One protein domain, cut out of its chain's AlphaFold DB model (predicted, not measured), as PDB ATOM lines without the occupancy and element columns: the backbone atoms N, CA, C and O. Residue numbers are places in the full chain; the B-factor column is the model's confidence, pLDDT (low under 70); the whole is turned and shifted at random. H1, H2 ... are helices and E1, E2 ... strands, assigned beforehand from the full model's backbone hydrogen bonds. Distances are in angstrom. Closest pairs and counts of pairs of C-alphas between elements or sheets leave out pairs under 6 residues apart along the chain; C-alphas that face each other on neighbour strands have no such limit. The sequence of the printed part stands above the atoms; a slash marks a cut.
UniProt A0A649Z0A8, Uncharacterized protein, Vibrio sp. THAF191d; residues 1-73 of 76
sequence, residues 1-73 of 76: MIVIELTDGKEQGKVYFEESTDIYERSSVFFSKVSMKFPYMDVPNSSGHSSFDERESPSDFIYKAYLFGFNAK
ATOM      1  N   MET A   1      -9.924  22.582   9.444       86.25
ATOM      2  CA  MET A   1     -11.091  22.407  10.325       86.25
ATOM      3  C   MET A   1     -12.290  22.771   9.495       86.25
ATOM      4  O   MET A   1     -12.275  23.859   8.938       86.25
ATOM      5  N   ILE A   2     -13.270  21.881   9.407       89.69
ATOM      6  CA  ILE A   2     -14.514  22.163   8.691       89.69
ATOM      7  C   ILE A   2     -15.577  22.586   9.701       89.69
ATOM      8  O   ILE A   2     -15.712  21.980  10.768       89.69
ATOM      9  N   VAL A   3     -16.331  23.630   9.375       91.94
ATOM     10  CA  VAL A   3     -17.429  24.143  10.191       91.94
ATOM     11  C   VAL A   3     -18.725  24.066   9.401       91.94
ATOM     12  O   VAL A   3     -18.872  24.653   8.327       91.94
ATOM     13  N   ILE A   4     -19.700  23.363   9.970       90.94
ATOM     14  CA  ILE A   4     -21.051  23.246   9.431       90.94
ATOM     15  C   ILE A   4     -22.000  24.058  10.299       90.94
ATOM     16  O   ILE A   4     -22.094  23.871  11.510       90.94
ATOM     17  N   GLU A   5     -22.742  24.950   9.666       91.88
ATOM     18  CA  GLU A   5     -23.904  25.591  10.255       91.88
ATOM     19  C   GLU A   5     -25.135  24.704  10.069       91.88
ATOM     20  O   GLU A   5     -25.453  24.300   8.949       91.88
ATOM     21  N   LEU A   6     -25.824  24.414  11.170       88.81
ATOM     22  CA  LEU A   6     -27.089  23.692  11.196       88.81
ATOM     23  C   LEU A   6     -28.228  24.624  11.586       88.81
ATOM     24  O   LEU A   6     -28.098  25.411  12.528       88.81
ATOM     25  N   THR A   7     -29.362  24.484  10.900       86.62
ATOM     26  CA  THR A   7     -30.613  25.168  11.245       86.62
ATOM     27  C   THR A   7     -31.807  24.221  11.112       86.62
ATOM     28  O   THR A   7     -31.897  23.476  10.137       86.62
ATOM     29  N   ASP A   8     -32.741  24.257  12.065       80.94
ATOM     30  CA  ASP A   8     -34.019  23.512  12.025       80.94
ATOM     31  C   ASP A   8     -35.236  24.442  11.824       80.94
ATOM     32  O   ASP A   8     -36.388  24.077  12.062       80.94
ATOM     33  N   GLY A   9     -34.972  25.689  11.421       78.56
ATOM     34  CA  GLY A   9     -35.962  26.756  11.279       78.56
ATOM     35  C   GLY A   9     -36.286  27.518  12.570       78.56
ATOM     36  O   GLY A   9     -36.826  28.620  12.478       78.56
ATOM     37  N   LYS A  10     -35.943  26.998  13.757       78.94
ATOM     38  CA  LYS A  10     -36.143  27.682  15.052       78.94
ATOM     39  C   LYS A  10     -34.831  27.988  15.760       78.94
ATOM     40  O   LYS A  10     -34.693  29.038  16.383       78.94
ATOM     41  N   GLU A  11     -33.872  27.086  15.650       81.25
ATOM     42  CA  GLU A  11     -32.556  27.172  16.245       81.25
ATOM     43  C   GLU A  11     -31.474  27.162  15.163       81.25
ATOM     44  O   GLU A  11     -31.603  26.559  14.097       81.25
ATOM     45  N   GLN A  12     -30.368  27.835  15.477       85.12
ATOM     46  CA  GLN A  12     -29.127  27.823  14.712       85.12
ATOM     47  C   GLN A  12     -27.974  27.439  15.641       85.12
ATOM     48  O   GLN A  12     -27.894  27.915  16.789       85.12
ATOM     49  N   GLY A  13     -27.069  26.615  15.128       87.06
ATOM     50  CA  GLY A  13     -25.865  26.181  15.820       87.06
ATOM     51  C   GLY A  13     -24.797  25.725  14.841       87.06
ATOM     52  O   GLY A  13     -25.027  25.609  13.639       87.06
ATOM     53  N   LYS A  14     -23.595  25.539  15.372       89.69
ATOM     54  CA  LYS A  14     -22.414  25.179  14.599       89.69
ATOM     55  C   LYS A  14     -21.894  23.830  15.042       89.69
ATOM     56  O   LYS A  14     -21.977  23.473  16.221       89.69
ATOM     57  N   VAL A  15     -21.342  23.120  14.079       88.75
ATOM     58  CA  VAL A  15     -20.738  21.813  14.243       88.75
ATOM     59  C   VAL A  15     -19.335  21.891  13.687       88.75
ATOM     60  O   VAL A  15     -19.139  22.343  12.560       88.75
ATOM     61  N   TYR A  16     -18.367  21.496  14.496       89.88
ATOM     62  CA  TYR A  16     -16.953  21.601  14.183       89.88
ATOM     63  C   TYR A  16     -16.384  20.208  13.973       89.88
ATOM     64  O   TYR A  16     -16.605  19.320  14.795       89.88
ATOM     65  N   PHE A  17     -15.643  20.057  12.886       90.69
ATOM     66  CA  PHE A  17     -14.893  18.863  12.532       90.69
ATOM     67  C   PHE A  17     -13.411  19.182  12.739       90.69
ATOM     68  O   PHE A  17     -12.770  19.809  11.885       90.69
ATOM     69  N   GLU A  18     -12.901  18.839  13.927       85.12
ATOM     70  CA  GLU A  18     -11.502  19.087  14.304       85.12
ATOM     71  C   GLU A  18     -10.558  18.304  13.394       85.12
ATOM     72  O   GLU A  18     -10.891  17.214  12.961       85.12
ATOM     73  N   GLU A  19      -9.385  18.851  13.073       77.06
ATOM     74  CA  GLU A  19      -8.354  18.175  12.258       77.06
ATOM     75  C   GLU A  19      -8.751  17.812  10.811       77.06
ATOM     76  O   GLU A  19      -7.871  17.513  10.013       77.06
ATOM     77  N   SER A  20     -10.023  17.930  10.421       79.12
ATOM     78  CA  SER A  20     -10.468  17.661   9.054       79.12
ATOM     79  C   SER A  20     -10.252  18.873   8.142       79.12
ATOM     80  O   SER A  20     -10.539  20.025   8.503       79.12
ATOM     81  N   THR A  21      -9.728  18.611   6.945       83.25
ATOM     82  CA  THR A  21      -9.635  19.588   5.840       83.25
ATOM     83  C   THR A  21     -10.382  19.140   4.587       83.25
ATOM     84  O   THR A  21     -10.491  19.910   3.634       83.25
ATOM     85  N   ASP A  22     -10.936  17.927   4.608       85.88
ATOM     86  CA  ASP A  22     -11.661  17.306   3.506       85.88
ATOM     87  C   ASP A  22     -13.032  16.811   3.994       85.88
ATOM     88  O   ASP A  22     -13.158  16.186   5.047       85.88
ATOM     89  N   ILE A  23     -14.088  17.084   3.223       84.94
ATOM     90  CA  ILE A  23     -15.472  16.757   3.604       84.94
ATOM     91  C   ILE A  23     -15.744  15.247   3.722       84.94
ATOM     92  O   ILE A  23     -16.761  14.850   4.294       84.94
ATOM     93  N   TYR A  24     -14.868  14.402   3.181       86.31
ATOM     94  CA  TYR A  24     -14.947  12.945   3.255       86.31
ATOM     95  C   TYR A  24     -14.061  12.364   4.368       86.31
ATOM     96  O   TYR A  24     -14.199  11.191   4.714       86.31
ATOM     97  N   GLU A  25     -13.169  13.167   4.953       86.19
ATOM     98  CA  GLU A  25     -12.298  12.743   6.046       86.19
ATOM     99  C   GLU A  25     -13.066  12.707   7.371       86.19
ATOM    100  O   GLU A  25     -13.728  13.670   7.762       86.19
ATOM    101  N   ARG A  26     -12.967  11.578   8.081       85.69
ATOM    102  CA  ARG A  26     -13.607  11.407   9.388       85.69
ATOM    103  C   ARG A  26     -12.841  12.137  10.472       85.69
ATOM    104  O   ARG A  26     -11.629  11.971  10.610       85.69
ATOM    105  N   SER A  27     -13.555  12.824  11.347       84.06
ATOM    106  CA  SER A  27     -12.952  13.509  12.479       84.06
ATOM    107  C   SER A  27     -13.881  13.625  13.677       84.06
ATOM    108  O   SER A  27     -15.065  13.303  13.609       84.06
ATOM    109  N   SER A  28     -13.318  14.092  14.787       85.69
ATOM    110  CA  SER A  28     -14.071  14.409  15.994       85.69
ATOM    111  C   SER A  28     -15.074  15.529  15.723       85.69
ATOM    112  O   SER A  28     -14.741  16.527  15.074       85.69
ATOM    113  N   VAL A  29     -16.295  15.354  16.232       83.31
ATOM    114  CA  VAL A  29     -17.416  16.280  16.040       83.31
ATOM    115  C   VAL A  29     -17.713  17.030  17.329       83.31
ATOM    116  O   VAL A  29     -17.972  16.423  18.368       83.31
ATOM    117  N   PHE A  30     -17.775  18.356  17.253       85.62
ATOM    118  CA  PHE A  30     -18.128  19.209  18.387       85.62
ATOM    119  C   PHE A  30     -19.333  20.077  18.064       85.62
ATOM    120  O   PHE A  30     -19.423  20.652  16.986       85.62
ATOM    121  N   PHE A  31     -20.249  20.221  19.020       83.44
ATOM    122  CA  PHE A  31     -21.463  21.019  18.859       83.44
ATOM    123  C   PHE A  31     -21.363  22.307  19.668       83.44
ATOM    124  O   PHE A  31     -21.128  22.268  20.875       83.44
ATOM    125  N   SER A  32     -21.625  23.448  19.030       82.75
ATOM    126  CA  SER A  32     -21.653  24.749  19.708       82.75
ATOM    127  C   SER A  32     -22.811  24.873  20.703       82.75
ATOM    128  O   SER A  32     -22.758  25.689  21.619       82.75
ATOM    129  N   LYS A  33     -23.898  24.120  20.490       71.06
ATOM    130  CA  LYS A  33     -25.093  24.101  21.339       71.06
ATOM    131  C   LYS A  33     -25.543  22.671  21.588       71.06
ATOM    132  O   LYS A  33     -25.659  21.875  20.662       71.06
ATOM    133  N   VAL A  34     -25.855  22.376  22.848       60.19
ATOM    134  CA  VAL A  34     -26.287  21.044  23.294       60.19
ATOM    135  C   VAL A  34     -27.697  20.696  22.797       60.19
ATOM    136  O   VAL A  34     -27.958  19.525  22.543       60.19
ATOM    137  N   SER A  35     -28.583  21.684  22.601       55.78
ATOM    138  CA  SER A  35     -29.962  21.467  22.119       55.78
ATOM    139  C   SER A  35     -30.036  20.941  20.683       55.78
ATOM    140  O   SER A  35     -31.003  20.281  20.325       55.78
ATOM    141  N   MET A  36     -28.979  21.149  19.893       62.78
ATOM    142  CA  MET A  36     -28.858  20.641  18.526       62.78
ATOM    143  C   MET A  36     -28.265  19.236  18.434       62.78
ATOM    144  O   MET A  36     -27.915  18.798  17.340       62.78
ATOM    145  N   LYS A  37     -28.130  18.508  19.551       61.59
ATOM    146  CA  LYS A  37     -27.762  17.088  19.521       61.59
ATOM    147  C   LYS A  37     -28.926  16.275  18.943       61.59
ATOM    148  O   LYS A  37     -29.716  15.693  19.680       61.59
ATOM    149  N   PHE A  38     -29.046  16.259  17.619       67.44
ATOM    150  CA  PHE A  38     -29.892  15.302  16.916       67.44
ATOM    151  C   PHE A  38     -29.297  13.891  17.069       67.44
ATOM    152  O   PHE A  38     -28.084  13.765  17.261       67.44
ATOM    153  N   PRO A  39     -30.106  12.820  17.021       66.00
ATOM    154  CA  PRO A  39     -29.642  11.442  17.211       66.00
ATOM    155  C   PRO A  39     -28.889  10.914  15.971       66.00
ATOM    156  O   PRO A  39     -29.271   9.929  15.350       66.00
ATOM    157  N   TYR A  40     -27.803  11.585  15.575       65.12
ATOM    158  CA  TYR A  40     -26.977  11.207  14.418       65.12
ATOM    159  C   TYR A  40     -26.183   9.919  14.641       65.12
ATOM    160  O   TYR A  40     -25.830   9.242  13.675       65.12
ATOM    161  N   MET A  41     -25.939   9.582  15.909       63.31
ATOM    162  CA  MET A  41     -25.299   8.338  16.343       63.31
ATOM    163  C   MET A  41     -26.165   7.103  16.041       63.31
ATOM    164  O   MET A  41     -25.627   6.021  15.831       63.31
ATOM    165  N   ASP A  42     -27.495   7.261  15.977       63.91
ATOM    166  CA  ASP A  42     -28.435   6.158  15.724       63.91
ATOM    167  C   ASP A  42     -28.656   5.893  14.225       63.91
ATOM    168  O   ASP A  42     -29.260   4.887  13.847       63.91
ATOM    169  N   VAL A  43     -28.170   6.784  13.353       66.19
ATOM    170  CA  VAL A  43     -28.281   6.630  11.899       66.19
ATOM    171  C   VAL A  43     -26.995   6.027  11.351       66.19
ATOM    172  O   VAL A  43     -25.925   6.604  11.558       66.19
ATOM    173  N   PRO A  44     -27.072   4.906  10.613       64.62
ATOM    174  CA  PRO A  44     -25.894   4.329   9.982       64.62
ATOM    175  C   PRO A  44     -25.273   5.322   8.992       64.62
ATOM    176  O   PRO A  44     -25.980   6.010   8.252       64.62
ATOM    177  N   ASN A  45     -23.942   5.393   8.972       65.75
ATOM    178  CA  ASN A  45     -23.213   6.228   8.015       65.75
ATOM    179  C   ASN A  45     -23.503   5.740   6.588       65.75
ATOM    180  O   ASN A  45     -23.766   4.551   6.379       65.75
ATOM    181  N   SER A  46     -23.392   6.622   5.590       59.50
ATOM    182  CA  SER A  46     -23.615   6.249   4.181       59.50
ATOM    183  C   SER A  46     -22.684   5.115   3.719       59.50
ATOM    184  O   SER A  46     -23.015   4.337   2.827       59.50
ATOM    185  N   SER A  47     -21.544   4.977   4.399       58.69
ATOM    186  CA  SER A  47     -20.510   3.964   4.196       58.69
ATOM    187  C   SER A  47     -20.682   2.681   5.035       58.69
ATOM    188  O   SER A  47     -19.750   1.880   5.115       58.69
ATOM    189  N   GLY A  48     -21.837   2.456   5.677       54.44
ATOM    190  CA  GLY A  48     -22.175   1.183   6.337       54.44
ATOM    191  C   GLY A  48     -21.363   0.849   7.596       54.44
ATOM    192  O   GLY A  48     -21.266  -0.319   7.971       54.44
ATOM    193  N   HIS A  49     -20.755   1.848   8.239       51.47
ATOM    194  CA  HIS A  49     -19.960   1.652   9.452       51.47
ATOM    195  C   HIS A  49     -20.814   1.686  10.726       51.47
ATOM    196  O   HIS A  49     -21.814   2.399  10.810       51.47
ATOM    197  N   SER A  50     -20.402   0.880  11.705       50.19
ATOM    198  CA  SER A  50     -21.024   0.723  13.021       50.19
ATOM    199  C   SER A  50     -20.985   2.009  13.850       50.19
ATOM    200  O   SER A  50     -19.954   2.673  13.906       50.19
ATOM    201  N   SER A  51     -22.068   2.268  14.585       52.75
ATOM    202  CA  SER A  51     -22.344   3.406  15.485       52.75
ATOM    203  C   SER A  51     -21.397   3.576  16.692       52.75
ATOM    204  O   SER A  51     -21.698   4.329  17.611       52.75
ATOM    205  N   PHE A  52     -20.255   2.881  16.706       52.88
ATOM    206  CA  PHE A  52     -19.247   2.926  17.774       52.88
ATOM    207  C   PHE A  52     -18.009   3.764  17.421       52.88
ATOM    208  O   PHE A  52     -17.164   3.977  18.286       52.88
ATOM    209  N   ASP A  53     -17.872   4.205  16.168       57.50
ATOM    210  CA  ASP A  53     -16.818   5.144  15.778       57.50
ATOM    211  C   ASP A  53     -17.322   6.564  16.073       57.50
ATOM    212  O   ASP A  53     -18.250   7.048  15.428       57.50
ATOM    213  N   GLU A  54     -16.751   7.217  17.089       65.06
ATOM    214  CA  GLU A  54     -17.122   8.584  17.495       65.06
ATOM    215  C   GLU A  54     -16.717   9.641  16.449       65.06
ATOM    216  O   GLU A  54     -17.027  10.826  16.603       65.06
ATOM    217  N   ARG A  55     -16.007   9.226  15.390       79.00
ATOM    218  CA  ARG A  55     -15.574  10.090  14.292       79.00
ATOM    219  C   ARG A  55     -16.561  10.033  13.136       79.00
ATOM    220  O   ARG A  55     -16.897   8.972  12.618       79.00
ATOM    221  N   GLU A  56     -16.935  11.207  12.660       81.56
ATOM    222  CA  GLU A  56     -17.883  11.386  11.565       81.56
ATOM    223  C   GLU A  56     -17.216  12.192  10.451       81.56
ATOM    224  O   GLU A  56     -16.358  13.034  10.723       81.56
ATOM    225  N   SER A  57     -17.593  11.951   9.195       88.69
ATOM    226  CA  SER A  57     -17.176  12.838   8.103       88.69
ATOM    227  C   SER A  57     -18.165  14.004   7.953       88.69
ATOM    228  O   SER A  57     -19.370  13.811   8.142       88.69
ATOM    229  N   PRO A  58     -17.718  15.218   7.578       89.69
ATOM    230  CA  PRO A  58     -18.628  16.333   7.315       89.69
ATOM    231  C   PRO A  58     -19.736  15.985   6.307       89.69
ATOM    232  O   PRO A  58     -20.884  16.392   6.471       89.69
ATOM    233  N   SER A  59     -19.413  15.203   5.274       89.50
ATOM    234  CA  SER A  59     -20.370  14.764   4.253       89.50
ATOM    235  C   SER A  59     -21.430  13.799   4.797       89.50
ATOM    236  O   SER A  59     -22.620  14.023   4.561       89.50
ATOM    237  N   ASP A  60     -21.036  12.782   5.573       87.62
ATOM    238  CA  ASP A  60     -21.976  11.880   6.253       87.62
ATOM    239  C   ASP A  60     -22.886  12.664   7.203       87.62
ATOM    240  O   ASP A  60     -24.100  12.455   7.242       87.62
ATOM    241  N   PHE A  61     -22.315  13.621   7.927       87.19
ATOM    242  CA  PHE A  61     -23.057  14.470   8.840       87.19
ATOM    243  C   PHE A  61     -24.108  15.332   8.137       87.19
ATOM    244  O   PHE A  61     -25.252  15.391   8.585       87.19
ATOM    245  N   ILE A  62     -23.747  15.979   7.022       88.44
ATOM    246  CA  ILE A  62     -24.678  16.766   6.197       88.44
ATOM    247  C   ILE A  62     -25.813  15.878   5.687       88.44
ATOM    248  O   ILE A  62     -26.981  16.268   5.748       88.44
ATOM    249  N   TYR A  63     -25.485  14.673   5.219       86.88
ATOM    250  CA  TYR A  63     -26.480  13.713   4.761       86.88
ATOM    251  C   TYR A  63     -27.448  13.318   5.886       86.88
ATOM    252  O   TYR A  63     -28.666  13.377   5.709       86.88
ATOM    253  N   LYS A  64     -26.930  12.993   7.076       85.00
ATOM    254  CA  LYS A  64     -27.758  12.691   8.251       85.00
ATOM    255  C   LYS A  64     -28.617  13.885   8.663       85.00
ATOM    256  O   LYS A  64     -29.807  13.715   8.900       85.00
ATOM    257  N   ALA A  65     -28.048  15.087   8.704       86.19
ATOM    258  CA  ALA A  65     -28.779  16.312   9.019       86.19
ATOM    259  C   ALA A  65     -29.979  16.503   8.073       86.19
ATOM    260  O   ALA A  65     -31.090  16.759   8.541       86.19
ATOM    261  N   TYR A  66     -29.789  16.269   6.770       85.62
ATOM    262  CA  TYR A  66     -30.872  16.299   5.787       85.62
ATOM    263  C   TYR A  66     -31.969  15.259   6.073       85.62
ATOM    264  O   TYR A  66     -33.151  15.599   6.025       85.62
ATOM    265  N   LEU A  67     -31.612  14.017   6.429       84.62
ATOM    266  CA  LEU A  67     -32.593  12.977   6.787       84.62
ATOM    267  C   LEU A  67     -33.464  13.364   7.990       84.62
ATOM    268  O   LEU A  67     -34.625  12.964   8.063       84.62
ATOM    269  N   PHE A  68     -32.923  14.160   8.911       81.56
ATOM    270  CA  PHE A  68     -33.649  14.684  10.068       81.56
ATOM    271  C   PHE A  68     -34.331  16.038   9.818       81.56
ATOM    272  O   PHE A  68     -34.897  16.613  10.745       81.56
ATOM    273  N   GLY A  69     -34.308  16.550   8.584       84.44
ATOM    274  CA  GLY A  69     -34.962  17.807   8.215       84.44
ATOM    275  C   GLY A  69     -34.202  19.070   8.629       84.44
ATOM    276  O   GLY A  69     -34.779  20.158   8.605       84.44
ATOM    277  N   PHE A  70     -32.923  18.956   8.987       86.88
ATOM    278  CA  PHE A  70     -32.057  20.108   9.223       86.88
ATOM    279  C   PHE A  70     -31.494  20.628   7.898       86.88
ATOM    280  O   PHE A  70     -31.104  19.863   7.015       86.88
ATOM    281  N   ASN A  71     -31.372  21.948   7.789       89.00
ATOM    282  CA  ASN A  71     -30.530  22.565   6.772       89.00
ATOM    283  C   ASN A  71     -29.095  22.627   7.290       89.00
ATOM    284  O   ASN A  71     -28.843  23.232   8.333       89.00
ATOM    285  N   ALA A  72     -28.172  22.032   6.539       89.69
ATOM    286  CA  ALA A  72     -26.743  22.044   6.821       89.69
ATOM    287  C   ALA A  72     -25.995  22.834   5.741       89.69
ATOM    288  O   ALA A  72     -26.213  22.625   4.546       89.69
ATOM    289  N   LYS A  73     -25.099  23.731   6.154       91.81
ATOM    290  CA  LYS A  73     -24.275  24.542   5.254       91.81
ATOM    291  C   LYS A  73     -22.830  24.562   5.734       91.81
ATOM    292  O   LYS A  73     -22.565  24.965   6.862       91.81
TER     293      LYS A  73
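What this domain is: This is residues 1 to 73 of the 76 residues of an uncharacterized protein of Vibrio sp. THAF191d (UniProt A0A649Z0A8). A curled four-stranded sheet, only just strongly twisted, has helix H1 over one face, and a long loop, residues 32 to 57, runs from edge strand E3 back to the helix. The 73 printed residues hold E1 E2 E3 H1 E4 in that order; the antiparallel sheet runs E3 E2 E1 E4. The class is mixed, with under half of the residues in named elements. It is compact, radius of gyration of the C-alphas 11.2 A, spanning 31 by 24 by 18 A.

How they stand to each other: E1, residues 2 to 7, and E2, residues 12 to 17, form a hairpin at 157 degrees; N 4 and O 15, 2.8 A, are within hydrogen-bond range. E3, residues 27 to 31, extends this meander, each strand the antiparallel neighbour of the one before, as a hairpin with E2, with N 16 and O 30 at 2.8 A. E4, residues 71 to 73, is antiparallel to E1, with N 5 and O 73 at 2.8 A. H1, residues 58 to 67, is on the sheet, giving two layers; its closest C-alphas to E4 are Ile 62 and Ala 72, 5.7 A. Every O i to N i+4 pair in H1 is within hydrogen-bond range.

Where its parts are: E1 begins at C-alpha 2 (-14.514, 22.163, 8.691); E1 spans 16.6 A, E2 17.0 A, E3 13.0 A, H1 14.4 A and E4 6.7 A, ending at C-alpha 73 (-24.275, 24.542, 5.254).

The domain as a whole: The C-alphas of Lys 10 and Gly 48, the two farthest apart, are 31.2 A apart. The printed part has no cut; E3 to H1 is the long link, and residues 34 to 54 have pLDDT under 70.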